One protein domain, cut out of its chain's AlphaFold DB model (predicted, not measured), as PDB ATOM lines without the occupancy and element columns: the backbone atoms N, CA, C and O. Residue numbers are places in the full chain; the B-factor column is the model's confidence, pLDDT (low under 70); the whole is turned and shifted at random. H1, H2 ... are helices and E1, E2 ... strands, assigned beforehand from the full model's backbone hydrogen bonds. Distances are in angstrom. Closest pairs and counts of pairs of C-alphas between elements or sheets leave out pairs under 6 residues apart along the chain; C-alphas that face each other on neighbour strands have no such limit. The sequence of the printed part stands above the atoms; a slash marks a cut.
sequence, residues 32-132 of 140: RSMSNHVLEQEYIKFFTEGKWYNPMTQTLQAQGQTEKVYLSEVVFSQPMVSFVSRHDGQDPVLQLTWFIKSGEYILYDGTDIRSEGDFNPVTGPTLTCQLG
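Overview. This is residues 32 to 132 of the 140 residues of an uncharacterized protein of Pseudomonas helleri (UniProt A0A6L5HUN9). One strongly twisted sheet of six strands is folded into an open V, with the long strand E4 running through both arms: E3 and E6 lie beside its first part, E2 and E5 beside its last part, and E1 lies beyond E2. The single helix H1 is at the outside of the arm with E3 and only grazes the sheet. The printed part has 101 residues, with one named helix followed by six named strands, H1 E1 E2 E3 E4 E5 E6; the sheet is branched, its neighbour pairs are antiparallel, and the class is mixed, helices and strands. The whole is only just loose, close to compact, with a radius of gyration of the C-alphas of 15.3 A and spans of 43 by 37 by 21 A.

Arrangement. E4, residues 93 to 108, bends by 114 degrees at residue 103, and its pairing is staggered. E3, residues 80 to 84, pairs with E4 over residues 93 to 97, where N 82 and O 95 are 2.9 A apart, within hydrogen-bond range. E6, residues 126 to 131, pairs over residues 94 to 99, with N 98 and O 127 at 2.8 A. E2, residues 68 to 76, bends by 92 degrees at residue 73 and pairs over residues 100 to 108, with N 70 and O 106 at 2.8 A. E5, residues 113 to 116, pairs over residues 105 to 108, with N 107 and O 114 at 2.8 A. E2 and E3 lie on one side of E4, E5 and E6 on the other side. E3, E4 and E5 form a meander, each strand the antiparallel neighbour of the one before. E1, residues 56 to 61, forms a hairpin with E2, with N 60 and O 69 at 2.7 A. E3 and E5 are apart, and so are E1 and E6. H1, residues 32 to 48, is on the sheet but only grazes it, with residues 32 to 44; its closest C-alphas to E3 are those of Asn 36 and Ser 82, 5.3 A apart. In H1, 10 of 13 O i to N i+4 pairs are within hydrogen-bond range.

Along the chain. E4 is the longest strand by residues and measures 28.2 A from C-alpha 93 at (135.823, 202.939, 172.760) to C-alpha 108 at (130.248, 194.254, 146.533). H1 measures 23.8 A and begins at C-alpha 32, (131.984, 212.052, 178.014). E2 measures 18.6 A, E6 16.0 A, E1 14.7 A, E3 11.9 A and E5 10.3 A. E6 ends at C-alpha 131, (140.506, 202.335, 168.268).

Size, cuts and confidence. The C-alphas of Met 34 and Thr 111 are the two farthest apart, 44.0 A. The printed part has no cut and no long link; the links E2 to E3 and E4 to E5 are tight. The mean pLDDT of the printed part is 77.7; the model's confidence is under 70 in residues 43 to 52, 62 to 64, 86 to 92, 120 to 124 and 132.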
ATOM      1  N   ARG A  32     131.762 212.361 179.428       81.56
ATOM      2  CA  ARG A  32     131.984 212.052 178.014       81.56
ATOM      3  C   ARG A  32     131.610 213.193 177.064       81.56
ATOM      4  O   ARG A  32     132.364 213.449 176.138       81.56
ATOM      5  N   SER A  33     130.488 213.884 177.274       83.56
ATOM      6  CA  SER A  33     130.101 215.011 176.410       83.56
ATOM      7  C   SER A  33     131.104 216.159 176.496       83.56
ATOM      8  O   SER A  33     131.423 216.764 175.480       83.56
ATOM      9  N   MET A  34     131.641 216.425 177.689       83.62
ATOM     10  CA  MET A  34     132.674 217.444 177.880       83.62
ATOM     11  C   MET A  34     134.007 216.999 177.266       83.62
ATOM     12  O   MET A  34     134.647 217.779 176.570       83.62
ATOM     13  N   SER A  35     134.401 215.737 177.470       84.50
ATOM     14  CA  SER A  35     135.603 215.161 176.855       84.50
ATOM     15  C   SER A  35     135.539 215.218 175.331       84.50
ATOM     16  O   SER A  35     136.493 215.662 174.706       84.50
ATOM     17  N   ASN A  36     134.409 214.829 174.735       86.44
ATOM     18  CA  ASN A  36     134.207 214.893 173.289       86.44
ATOM     19  C   ASN A  36     134.247 216.341 172.786       86.44
ATOM     20  O   ASN A  36     134.882 216.596 171.773       86.44
ATOM     21  N   HIS A  37     133.662 217.297 173.515       84.38
ATOM     22  CA  HIS A  37     133.727 218.711 173.137       84.38
ATOM     23  C   HIS A  37     135.168 219.244 173.090       84.38
ATOM     24  O   HIS A  37     135.548 219.933 172.145       84.38
ATOM     25  N   VAL A  38     135.989 218.901 174.087       84.69
ATOM     26  CA  VAL A  38     137.411 219.281 174.112       84.69
ATOM     27  C   VAL A  38     138.184 218.584 172.989       84.69
ATOM     28  O   VAL A  38     138.987 219.223 172.312       84.69
ATOM     29  N   LEU A  39     137.923 217.292 172.759       82.12
ATOM     30  CA  LEU A  39     138.544 216.530 171.673       82.12
ATOM     31  C   LEU A  39     138.218 217.122 170.304       82.12
ATOM     32  O   LEU A  39     139.119 217.278 169.489       82.12
ATOM     33  N   GLU A  40     136.964 217.496 170.059       79.12
ATOM     34  CA  GLU A  40     136.566 218.174 168.827       79.12
ATOM     35  C   GLU A  40     137.351 219.477 168.643       79.12
ATOM     36  O   GLU A  40     137.911 219.704 167.577       79.12
ATOM     37  N   GLN A  41     137.463 220.310 169.681       75.75
ATOM     38  CA  GLN A  41     138.168 221.592 169.580       75.75
ATOM     39  C   GLN A  41     139.663 221.450 169.283       75.75
ATOM     40  O   GLN A  41     140.184 222.172 168.432       75.75
ATOM     41  N   GLU A  42     140.362 220.550 169.973       72.44
ATOM     42  CA  GLU A  42     141.814 220.403 169.824       72.44
ATOM     43  C   GLU A  42     142.190 219.588 168.585       72.44
ATOM     44  O   GLU A  42     143.146 219.920 167.884       72.44
ATOM     45  N   TYR A  43     141.408 218.559 168.256       68.19
ATOM     46  CA  TYR A  43     141.694 217.698 167.114       68.19
ATOM     47  C   TYR A  43     141.370 218.383 165.782       68.19
ATOM     48  O   TYR A  43     142.139 218.265 164.834       68.19
ATOM     49  N   ILE A  44     140.289 219.169 165.707       64.06
ATOM     50  CA  ILE A  44     139.929 219.906 164.483       64.06
ATOM     51  C   ILE A  44     140.993 220.952 164.128       64.06
ATOM     52  O   ILE A  44     141.322 221.094 162.950       64.06
ATOM     53  N   LYS A  45     141.588 221.632 165.122       64.31
ATOM     54  CA  LYS A  45     142.655 222.625 164.890       64.31
ATOM     55  C   LYS A  45     143.844 222.052 164.113       64.31
ATOM     56  O   LYS A  45     144.397 222.728 163.254       64.31
ATOM     57  N   PHE A  46     144.211 220.795 164.365       63.34
ATOM     58  CA  PHE A  46     145.335 220.150 163.680       63.34
ATOM     59  C   PHE A  46     145.094 219.947 162.173       63.34
ATOM     60  O   PHE A  46     146.041 219.961 161.386       63.34
ATOM     61  N   PHE A  47     143.835 219.767 161.756       63.78
ATOM     62  CA  PHE A  47     143.470 219.523 160.355       63.78
ATOM     63  C   PHE A  47     143.075 220.801 159.604       63.78
ATOM     64  O   PHE A  47     143.243 220.866 158.385       63.78
ATOM     65  N   THR A  48     142.628 221.851 160.300       62.44
ATOM     66  CA  THR A  48     142.330 223.156 159.683       62.44
ATOM     67  C   THR A  48     143.578 223.936 159.257       62.44
ATOM     68  O   THR A  48     143.477 224.792 158.382       62.44
ATOM     69  N   GLU A  49     144.766 223.599 159.769       66.25
ATOM     70  CA  GLU A  49     146.057 224.184 159.356       66.25
ATOM     71  C   GLU A  49     146.626 223.593 158.044       66.25
ATOM     72  O   GLU A  49     147.804 223.753 157.728       66.25
ATOM     73  N   GLY A  50     145.788 222.933 157.237       57.59
ATOM     74  CA  GLY A  50     146.115 222.582 155.850       57.59
ATOM     75  C   GLY A  50     146.633 221.161 155.628       57.59
ATOM     76  O   GLY A  50     147.144 220.865 154.548       57.59
ATOM     77  N   LYS A  51     146.483 220.257 156.602       60.59
ATOM     78  CA  LYS A  51     146.807 218.834 156.431       60.59
ATOM     79  C   LYS A  51     145.564 218.062 156.002       60.59
ATOM     80  O   LYS A  51     144.809 217.572 156.833       60.59
ATOM     81  N   TRP A  52     145.361 217.960 154.695       64.62
ATOM     82  CA  TRP A  52     144.287 217.164 154.104       64.62
ATOM     83  C   TRP A  52     144.825 215.791 153.711       64.62
ATOM     84  O   TRP A  52     145.984 215.663 153.312       64.62
ATOM     85  N   TYR A  53     143.988 214.763 153.810       73.38
ATOM     86  CA  TYR A  53     144.307 213.486 153.185       73.38
ATOM     87  C   TYR A  53     144.192 213.643 151.671       73.38
ATOM     88  O   TYR A  53     143.231 214.239 151.181       73.38
ATOM     89  N   ASN A  54     145.162 213.104 150.935       79.50
ATOM     90  CA  ASN A  54     145.015 212.973 149.490       79.50
ATOM     91  C   ASN A  54     143.782 212.105 149.178       79.50
ATOM     92  O   ASN A  54     143.467 211.215 149.980       79.50
ATOM     93  N   PRO A  55     143.109 212.333 148.034       83.94
ATOM     94  CA  PRO A  55     142.041 211.457 147.574       83.94
ATOM     95  C   PRO A  55     142.480 209.990 147.628       83.94
ATOM     96  O   PRO A  55     143.605 209.645 147.253       83.94
ATOM     97  N   MET A  56     141.608 209.135 148.154       85.00
ATOM     98  CA  MET A  56     141.898 207.727 148.381       85.00
ATOM     99  C   MET A  56     141.252 206.873 147.294       85.00
ATOM    100  O   MET A  56     140.031 206.869 147.135       85.00
ATOM    101  N   THR A  57     142.084 206.089 146.615       88.12
ATOM    102  CA  THR A  57     141.655 205.051 145.674       88.12
ATOM    103  C   THR A  57     142.149 203.706 146.197       88.12
ATOM    104  O   THR A  57     143.343 203.407 146.132       88.12
ATOM    105  N   GLN A  58     141.260 202.919 146.808       86.38
ATOM    106  CA  GLN A  58     141.632 201.685 147.507       86.38
ATOM    107  C   GLN A  58     140.473 200.688 147.597       86.38
ATOM    108  O   GLN A  58     139.318 201.075 147.748       86.38
ATOM    109  N   THR A  59     140.786 199.392 147.576       85.50
ATOM    110  CA  THR A  59     139.848 198.333 147.969       85.50
ATOM    111  C   THR A  59     139.993 198.025 149.457       85.50
ATOM    112  O   THR A  59     141.068 197.628 149.905       85.50
ATOM    113  N   LEU A  60     138.910 198.172 150.212       81.94
ATOM    114  CA  LEU A  60     138.799 197.813 151.618       81.94
ATOM    115  C   LEU A  60     137.963 196.539 151.766       81.94
ATOM    116  O   LEU A  60     136.974 196.339 151.064       81.94
ATOM    117  N   GLN A  61     138.348 195.684 152.706       79.56
ATOM    118  CA  GLN A  61     137.570 194.520 153.120       79.56
ATOM    119  C   GLN A  61     137.652 194.424 154.640       79.56
ATOM    120  O   GLN A  61     138.751 194.366 155.200       79.56
ATOM    121  N   ALA A  62     136.506 194.428 155.319       67.25
ATOM    122  CA  ALA A  62     136.483 194.252 156.764       67.25
ATOM    123  C   ALA A  62     136.870 192.810 157.127       67.25
ATOM    124  O   ALA A  62     136.494 191.844 156.457       67.25
ATOM    125  N   GLN A  63     137.645 192.652 158.200       62.97
ATOM    126  CA  GLN A  63     138.145 191.346 158.618       62.97
ATOM    127  C   GLN A  63     136.978 190.414 158.980       62.97
ATOM    128  O   GLN A  63     136.171 190.723 159.853       62.97
ATOM    129  N   GLY A  64     136.892 189.264 158.307       65.00
ATOM    130  CA  GLY A  64     135.812 188.292 158.511       65.00
ATOM    131  C   GLY A  64     134.512 188.596 157.756       65.00
ATOM    132  O   GLY A  64     133.552 187.850 157.922       65.00
ATOM    133  N   GLN A  65     134.476 189.638 156.919       72.19
ATOM    134  CA  GLN A  65     133.338 189.941 156.047       72.19
ATOM    135  C   GLN A  65     133.653 189.626 154.579       72.19
ATOM    136  O   GLN A  65     134.788 189.758 154.113       72.19
ATOM    137  N   THR A  66     132.634 189.193 153.833       75.88
ATOM    138  CA  THR A  66     132.717 188.975 152.378       75.88
ATOM    139  C   THR A  66     132.565 190.268 151.583       75.88
ATOM    140  O   THR A  66     132.946 190.303 150.413       75.88
ATOM    141  N   GLU A  67     132.059 191.323 152.222       80.44
ATOM    142  CA  GLU A  67     131.863 192.636 151.620       80.44
ATOM    143  C   GLU A  67     133.196 193.312 151.283       80.44
ATOM    144  O   GLU A  67     134.086 193.464 152.126       80.44
ATOM    145  N   LYS A  68     133.321 193.732 150.023       84.56
ATOM    146  CA  LYS A  68     134.423 194.541 149.508       84.56
ATOM    147  C   LYS A  68     133.907 195.927 149.168       84.56
ATOM    148  O   LYS A  68     132.908 196.065 148.469       84.56
ATOM    149  N   VAL A  69     134.629 196.941 149.617       86.00
ATOM    150  CA  VAL A  69     134.392 198.341 149.279       86.00
ATOM    151  C   VAL A  69     135.512 198.772 148.347       86.00
ATOM    152  O   VAL A  69     136.677 198.697 148.718       86.00
ATOM    153  N   TYR A  70     135.197 199.236 147.149       88.06
ATOM    154  CA  TYR A  70     136.153 199.913 146.281       88.06
ATOM    155  C   TYR A  70     135.910 201.408 146.393       88.06
ATOM    156  O   TYR A  70     134.797 201.862 146.170       88.06
ATOM    157  N   LEU A  71     136.942 202.158 146.745       89.12
ATOM    158  CA  LEU A  71     136.940 203.612 146.784       89.12
ATOM    159  C   LEU A  71     137.687 204.124 145.552       89.12
ATOM    160  O   LEU A  71     138.769 203.618 145.249       89.12
ATOM    161  N   SER A  72     137.122 205.115 144.867       89.94
ATOM    162  CA  SER A  72     137.722 205.792 143.716       89.94
ATOM    163  C   SER A  72     137.727 207.299 143.950       89.94
ATOM    164  O   SER A  72     136.667 207.913 144.075       89.94
ATOM    165  N   GLU A  73     138.927 207.883 144.040       88.62
ATOM    166  CA  GLU A  73     139.156 209.321 144.245       88.62
ATOM    167  C   GLU A  73     138.340 209.902 145.415       88.62
ATOM    168  O   GLU A  73     137.827 211.024 145.365       88.62
ATOM    169  N   VAL A  74     138.201 209.119 146.489       86.69
ATOM    170  CA  VAL A  74     137.362 209.487 147.629       86.69
ATOM    171  C   VAL A  74     138.073 210.516 148.492       86.69
ATOM    172  O   VAL A  74     139.149 210.261 149.038       86.69
ATOM    173  N   VAL A  75     137.448 211.681 148.652       85.81
ATOM    174  CA  VAL A  75     137.925 212.741 149.544       85.81
ATOM    175  C   VAL A  75     137.149 212.669 150.846       85.81
ATOM    176  O   VAL A  75     135.922 212.784 150.865       85.81
ATOM    177  N   PHE A  76     137.875 212.517 151.947       83.56
ATOM    178  CA  PHE A  76     137.300 212.507 153.285       83.56
ATOM    179  C   PHE A  76     137.343 213.894 153.925       83.56
ATOM    180  O   PHE A  76     138.220 214.713 153.650       83.56
ATOM    181  N   SER A  77     136.405 214.148 154.833       80.69
ATOM    182  CA  SER A  77     136.516 215.243 155.790       80.69
ATOM    183  C   SER A  77     137.716 215.044 156.716       80.69
ATOM    184  O   SER A  77     138.294 213.961 156.799       80.69
ATOM    185  N   GLN A  78     138.024 216.066 157.512       79.75
ATOM    186  CA  GLN A  78     138.831 215.864 158.714       79.75
ATOM    187  C   GLN A  78     138.230 214.738 159.583       79.75
ATOM    188  O   GLN A  78     136.994 214.621 159.637       79.75
ATOM    189  N   PRO A  79     139.061 213.914 160.243       81.00
ATOM    190  CA  PRO A  79     138.560 212.902 161.155       81.00
ATOM    191  C   PRO A  79     137.938 213.584 162.369       81.00
ATOM    192  O   PRO A  79     138.461 214.572 162.882       81.00
ATOM    193  N   MET A  80     136.849 213.021 162.867       82.12
ATOM    194  CA  MET A  80     136.270 213.386 164.151       82.12
ATOM    195  C   MET A  80     136.566 212.284 165.157       82.12
ATOM    196  O   MET A  80     136.235 211.123 164.920       82.12
ATOM    197  N   VAL A  81     137.185 212.653 166.276       85.00
ATOM    198  CA  VAL A  81     137.493 211.742 167.382       85.00
ATOM    199  C   VAL A  81     136.432 211.901 168.461       85.00
ATOM    200  O   VAL A  81     136.161 213.012 168.909       85.00
ATOM    201  N   SER A  82     135.847 210.795 168.912       85.56
ATOM    202  CA  SER A  82     134.857 210.811 169.991       85.56
ATOM    203  C   SER A  82     134.885 209.523 170.805       85.56
ATOM    204  O   SER A  82     135.135 208.445 170.272       85.56
ATOM    205  N   PHE A  83     134.595 209.611 172.099       86.44
ATOM    206  CA  PHE A  83     134.297 208.434 172.907       86.44
ATOM    207  C   PHE A  83     132.845 208.010 172.685       86.44
ATOM    208  O   PHE A  83     131.923 208.812 172.877       86.44
ATOM    209  N   VAL A  84     132.638 206.737 172.350       83.50
ATOM    210  CA  VAL A  84     131.315 206.128 172.149       83.50
ATOM    211  C   VAL A  84     131.086 204.980 173.132       83.50
ATOM    212  O   VAL A  84     132.023 204.315 173.575       83.50
ATOM    213  N   SER A  85     129.824 204.757 173.509       76.06
ATOM    214  CA  SER A  85     129.461 203.549 174.261       76.06
ATOM    215  C   SER A  85     129.453 202.357 173.322       76.06
ATOM    216  O   SER A  85     128.855 202.424 172.249       76.06
ATOM    217  N   ARG A  86     130.034 201.243 173.757       69.31
ATOM    218  CA  ARG A  86     129.847 199.968 173.076       69.31
ATOM    219  C   ARG A  86     128.447 199.420 173.389       69.31
ATOM    220  O   ARG A  86     127.930 199.605 174.492       69.31
ATOM    221  N   HIS A  87     127.812 198.777 172.405       59.19
ATOM    222  CA  HIS A  87     126.441 198.248 172.524       59.19
ATOM    223  C   HIS A  87     126.262 197.216 173.655       59.19
ATOM    224  O   HIS A  87     125.141 196.984 174.097       59.19
ATOM    225  N   ASP A  88     127.352 196.621 174.132       63.00
ATOM    226  CA  ASP A  88     127.402 195.619 175.200       63.00
ATOM    227  C   ASP A  88     127.595 196.215 176.611       63.00
ATOM    228  O   ASP A  88     127.654 195.470 177.590       63.00
ATOM    229  N   GLY A  89     127.666 197.546 176.742       56.53
ATOM    230  CA  GLY A  89     127.834 198.224 178.029       56.53
ATOM    231  C   GLY A  89     129.242 198.127 178.630       56.53
ATOM    232  O   GLY A  89     129.396 198.414 179.817       56.53
ATOM    233  N   GLN A  90     130.237 197.723 177.835       62.19
ATOM    234  CA  GLN A  90     131.653 197.661 178.212       62.19
ATOM    235  C   GLN A  90     132.345 199.037 178.132       62.19
ATOM    236  O   GLN A  90     131.697 200.067 177.915       62.19
ATOM    237  N   ASP A  91     133.669 199.029 178.325       67.88
ATOM    238  CA  ASP A  91     134.551 200.195 178.294       67.88
ATOM    239  C   ASP A  91     134.291 201.111 177.084       67.88
ATOM    240  O   ASP A  91     134.022 200.633 175.973       67.88
ATOM    241  N   PRO A  92     134.353 202.441 177.280       68.50
ATOM    242  CA  PRO A  92     134.196 203.385 176.187       68.50
ATOM    243  C   PRO A  92     135.300 203.166 175.152       68.50
ATOM    244  O   PRO A  92     136.483 203.104 175.479       68.50
ATOM    245  N   VAL A  93     134.900 203.090 173.886       79.69
ATOM    246  CA  VAL A  93     135.823 202.939 172.760       79.69
ATOM    247  C   VAL A  93     136.049 204.307 172.140       79.69
ATOM    248  O   VAL A  93     135.124 205.122 172.042       79.69
ATOM    249  N   LEU A  94     137.282 204.567 171.721       84.19
ATOM    250  CA  LEU A  94     137.594 205.752 170.944       84.19
ATOM    251  C   LEU A  94     137.204 205.489 169.487       84.19
ATOM    252  O   LEU A  94     137.732 204.581 168.850       84.19
ATOM    253  N   GLN A  95     136.269 206.267 168.956       86.62
ATOM    254  CA  GLN A  95     135.825 206.168 167.574       86.62
ATOM    255  C   GLN A  95     136.347 207.350 166.764       86.62
ATOM    256  O   GLN A  95     136.142 208.512 167.126       86.62
ATOM    257  N   LEU A  96     136.971 207.028 165.638       85.31
ATOM    258  CA  LEU A  96     137.256 207.951 164.550       85.31
ATOM    259  C   LEU A  96     136.133 207.869 163.518       85.31
ATOM    260  O   LEU A  96     135.766 206.776 163.088       85.31
ATOM    261  N   THR A  97     135.611 209.021 163.112       86.25
ATOM    262  CA  THR A  97     134.569 209.139 162.089       86.25
ATOM    263  C   THR A  97     135.034 210.083 160.987       86.25
ATOM    264  O   THR A  97     135.446 211.206 161.270       86.25
ATOM    265  N   TRP A  98     134.924 209.655 159.735       85.62
ATOM    266  CA  TRP A  98     135.128 210.487 158.552       85.62
ATOM    267  C   TRP A  98     133.843 210.567 157.740       85.62
ATOM    268  O   TRP A  98     133.134 209.573 157.589       85.62
ATOM    269  N   PHE A  99     133.579 211.732 157.158       84.25
ATOM    270  CA  PHE A  99     132.518 211.917 156.172       84.25
ATOM    271  C   PHE A  99     133.124 211.899 154.781       84.25
ATOM    272  O   PHE A  99     134.125 212.578 154.541       84.25
ATOM    273  N   ILE A 100     132.506 211.181 153.851       84.50
ATOM    274  CA  ILE A 100     132.887 211.298 152.447       84.50
ATOM    275  C   ILE A 100     132.349 212.630 151.908       84.50
ATOM    276  O   ILE A 100     131.186 212.979 152.115       84.50
ATOM    277  N   LYS A 101     133.218 213.408 151.259       82.19
ATOM    278  CA  LYS A 101     132.889 214.708 150.657       82.19
ATOM    279  C   LYS A 101     132.742 214.637 149.141       82.19
ATOM    280  O   LYS A 101     131.957 215.401 148.593       82.19
ATOM    281  N   SER A 102     133.477 213.744 148.484       84.56
ATOM    282  CA  SER A 102     133.411 213.506 147.037       84.56
ATOM    283  C   SER A 102     134.054 212.166 146.677       84.56
ATOM    284  O   SER A 102     134.728 211.567 147.517       84.56
ATOM    285  N   GLY A 103     133.896 211.743 145.423       85.00
ATOM    286  CA  GLY A 103     134.465 210.518 144.861       85.00
ATOM    287  C   GLY A 103     133.370 209.524 144.500       85.00
ATOM    288  O   GLY A 103     132.220 209.909 144.325       85.00
ATOM    289  N   GLU A 104     133.718 208.248 144.436       86.94
ATOM    290  CA  GLU A 104     132.758 207.163 144.241       86.94
ATOM    291  C   GLU A 104     133.148 205.974 145.116       86.94
ATOM    292  O   GLU A 104     134.337 205.686 145.296       86.94
ATOM    293  N   TYR A 105     132.152 205.271 145.657       85.88
ATOM    294  CA  TYR A 105     132.380 203.957 146.239       85.88
ATOM    295  C   TYR A 105     131.546 202.889 145.538       85.88
ATOM    296  O   TYR A 105     130.425 203.138 145.099       85.88
ATOM    297  N   ILE A 106     132.091 201.675 145.482       85.38
ATOM    298  CA  ILE A 106     131.410 200.473 145.004       85.38
ATOM    299  C   ILE A 106     131.444 199.435 146.121       85.38
ATOM    300  O   ILE A 106     132.510 198.978 146.527       85.38
ATOM    301  N   LEU A 107     130.274 199.048 146.609       85.00
ATOM    302  CA  LEU A 107     130.079 197.931 147.522       85.00
ATOM    303  C   LEU A 107     129.794 196.665 146.721       85.00
ATOM    304  O   LEU A 107     128.924 196.657 145.851       85.00
ATOM    305  N   TYR A 108     130.499 195.590 147.053       82.94
ATOM    306  CA  TYR A 108     130.248 194.254 146.533       82.94
ATOM    307  C   TYR A 108     130.156 193.256 147.684       82.94
ATOM    308  O   TYR A 108     131.148 193.019 148.371       82.94
ATOM    309  N   ASP A 109     128.986 192.649 147.878       81.00
ATOM    310  CA  ASP A 109     128.729 191.696 148.970       81.00
ATOM    311  C   ASP A 109     128.913 190.217 148.575       81.00
ATOM    312  O   ASP A 109     128.805 189.319 149.414       81.00
ATOM    313  N   GLY A 110     129.243 189.957 147.304       76.69
ATOM    314  CA  GLY A 110     129.310 188.616 146.715       76.69
ATOM    315  C   GLY A 110     128.148 188.309 145.765       76.69
ATOM    316  O   GLY A 110     128.296 187.471 144.874       76.69
ATOM    317  N   THR A 111     127.024 189.010 145.907       75.81
ATOM    318  CA  THR A 111     125.777 188.779 145.160       75.81
ATOM    319  C   THR A 111     125.250 190.018 144.443       75.81
ATOM    320  O   THR A 111     124.660 189.880 143.374       75.81
ATOM    321  N   ASP A 112     125.499 191.204 144.990       80.19
ATOM    322  CA  ASP A 112     125.006 192.488 144.499       80.19
ATOM    323  C   ASP A 112     126.149 193.512 144.405       80.19
ATOM    324  O   ASP A 112     127.163 193.410 145.105       80.19
ATOM    325  N   ILE A 113     125.989 194.491 143.511       82.50
ATOM    326  CA  ILE A 113     126.909 195.620 143.339       82.50
ATOM    327  C   ILE A 113     126.118 196.905 143.557       82.50
ATOM    328  O   ILE A 113     125.171 197.187 142.825       82.50
ATOM    329  N   ARG A 114     126.546 197.720 144.522       81.38
ATOM    330  CA  ARG A 114     125.966 199.046 144.779       81.38
ATOM    331  C   ARG A 114     127.033 200.107 144.597       81.38
ATOM    332  O   ARG A 114     128.088 200.004 145.211       81.38
ATOM    333  N   SER A 115     126.756 201.117 143.783       82.19
ATOM    334  CA  SER A 115     127.646 202.260 143.586       82.19
ATOM    335  C   SER A 115     126.943 203.563 143.943       82.19
ATOM    336  O   SER A 115     125.756 203.741 143.665       82.19
ATOM    337  N   GLU A 116     127.684 204.480 144.551       80.75
ATOM    338  CA  GLU A 116     127.215 205.827 144.870       80.75
ATOM    339  C   GLU A 116     128.376 206.809 144.682       80.75
ATOM    340  O   GLU A 116     129.491 206.551 145.143       80.75
ATOM    341  N   GLY A 117     128.113 207.917 143.987       75.44
ATOM    342  CA  GLY A 117     129.087 208.991 143.742       75.44
ATOM    343  C   GLY A 117     128.570 210.400 144.055       75.44
ATOM    344  O   GLY A 117     129.361 211.329 144.204       75.44
ATOM    345  N   ASP A 118     127.255 210.565 144.229       75.62
ATOM    346  CA  ASP A 118     126.644 211.829 144.641       75.62
ATOM    347  C   ASP A 118     126.363 211.802 146.144       75.62
ATOM    348  O   ASP A 118     125.292 211.403 146.602       75.62
ATOM    349  N   PHE A 119     127.344 212.229 146.937       73.19
ATOM    350  CA  PHE A 119     127.226 212.191 148.391       73.19
ATOM    351  C   PHE A 119     126.556 213.440 148.950       73.19
ATOM    352  O   PHE A 119     127.005 214.570 148.747       73.19
ATOM    353  N   ASN A 120     125.521 213.235 149.762       67.88
ATOM    354  CA  ASN A 120     125.002 214.296 150.612       67.88
ATOM    355  C   ASN A 120     125.996 214.545 151.767       67.88
ATOM    356  O   ASN A 120     126.235 213.646 152.563       67.88
ATOM    357  N   PRO A 121     126.552 215.749 151.955       59.56
ATOM    358  CA  PRO A 121     127.533 215.992 153.015       59.56
ATOM    359  C   PRO A 121     126.957 215.915 154.443       59.56
ATOM    360  O   PRO A 121     127.737 215.955 155.394       59.56
ATOM    361  N   VAL A 122     125.627 215.852 154.594       66.12
ATOM    362  CA  VAL A 122     124.900 215.774 155.874       66.12
ATOM    363  C   VAL A 122     124.405 214.356 156.167       66.12
ATOM    364  O   VAL A 122     124.432 213.930 157.317       66.12
ATOM    365  N   THR A 123     123.953 213.623 155.147       68.62
ATOM    366  CA  THR A 123     123.377 212.267 155.299       68.62
ATOM    367  C   THR A 123     124.149 211.190 154.545       68.62
ATOM    368  O   THR A 123     123.674 210.066 154.419       68.62
ATOM    369  N   GLY A 124     125.292 211.553 153.979       68.44
ATOM    370  CA  GLY A 124     126.106 210.681 153.158       68.44
ATOM    371  C   GLY A 124     126.844 209.629 153.974       68.44
ATOM    372  O   GLY A 124     126.837 209.651 155.211       68.44
ATOM    373  N   PRO A 125     127.501 208.700 153.275       76.50
ATOM    374  CA  PRO A 125     128.253 207.626 153.896       76.50
ATOM    375  C   PRO A 125     129.350 208.170 154.819       76.50
ATOM    376  O   PRO A 125     130.076 209.122 154.504       76.50
ATOM    377  N   THR A 126     129.480 207.516 155.970       82.62
ATOM    378  CA  THR A 126     130.552 207.774 156.932       82.62
ATOM    379  C   THR A 126     131.429 206.545 157.062       82.62
ATOM    380  O   THR A 126     130.943 205.416 157.110       82.62
ATOM    381  N   LEU A 127     132.736 206.769 157.131       79.50
ATOM    382  CA  LEU A 127     133.692 205.737 157.497       79.50
ATOM    383  C   LEU A 127     133.935 205.847 158.998       79.50
ATOM    384  O   LEU A 127     134.281 206.919 159.494       79.50
ATOM    385  N   THR A 128     133.764 204.747 159.725       82.94
ATOM    386  CA  THR A 128     134.041 204.697 161.162       82.94
ATOM    387  C   THR A 128     135.122 203.671 161.456       82.94
ATOM    388  O   THR A 128     135.137 202.579 160.893       82.94
ATOM    389  N   CYS A 129     136.050 204.029 162.338       79.75
ATOM    390  CA  CYS A 129     137.085 203.139 162.840       79.75
ATOM    391  C   CYS A 129     137.076 203.183 164.366       79.75
ATOM    392  O   CYS A 129     137.033 204.256 164.969       79.75
ATOM    393  N   GLN A 130     137.112 202.009 164.988       82.31
ATOM    394  CA  GLN A 130     137.200 201.866 166.434       82.31
ATOM    395  C   GLN A 130     138.650 201.611 166.828       82.31
ATOM    396  O   GLN A 130     139.270 200.657 166.361       82.31
ATOM    397  N   LEU A 131     139.178 202.465 167.697       76.25
ATOM    398  CA  LEU A 131     140.506 202.335 168.268       76.25
ATOM    399  C   LEU A 131     140.404 201.781 169.687       76.25
ATOM    400  O   LEU A 131     139.617 202.261 170.506       76.25
ATOM    401  N   GLY A 132     141.243 200.792 169.989       67.75
ATOM    402  CA  GLY A 132     141.490 200.397 171.369       67.75
ATOM    403  C   GLY A 132     142.179 201.543 172.107       67.75
ATOM    404  O   GLY A 132     143.154 202.103 171.610       67.75
TER     405      GLY A 132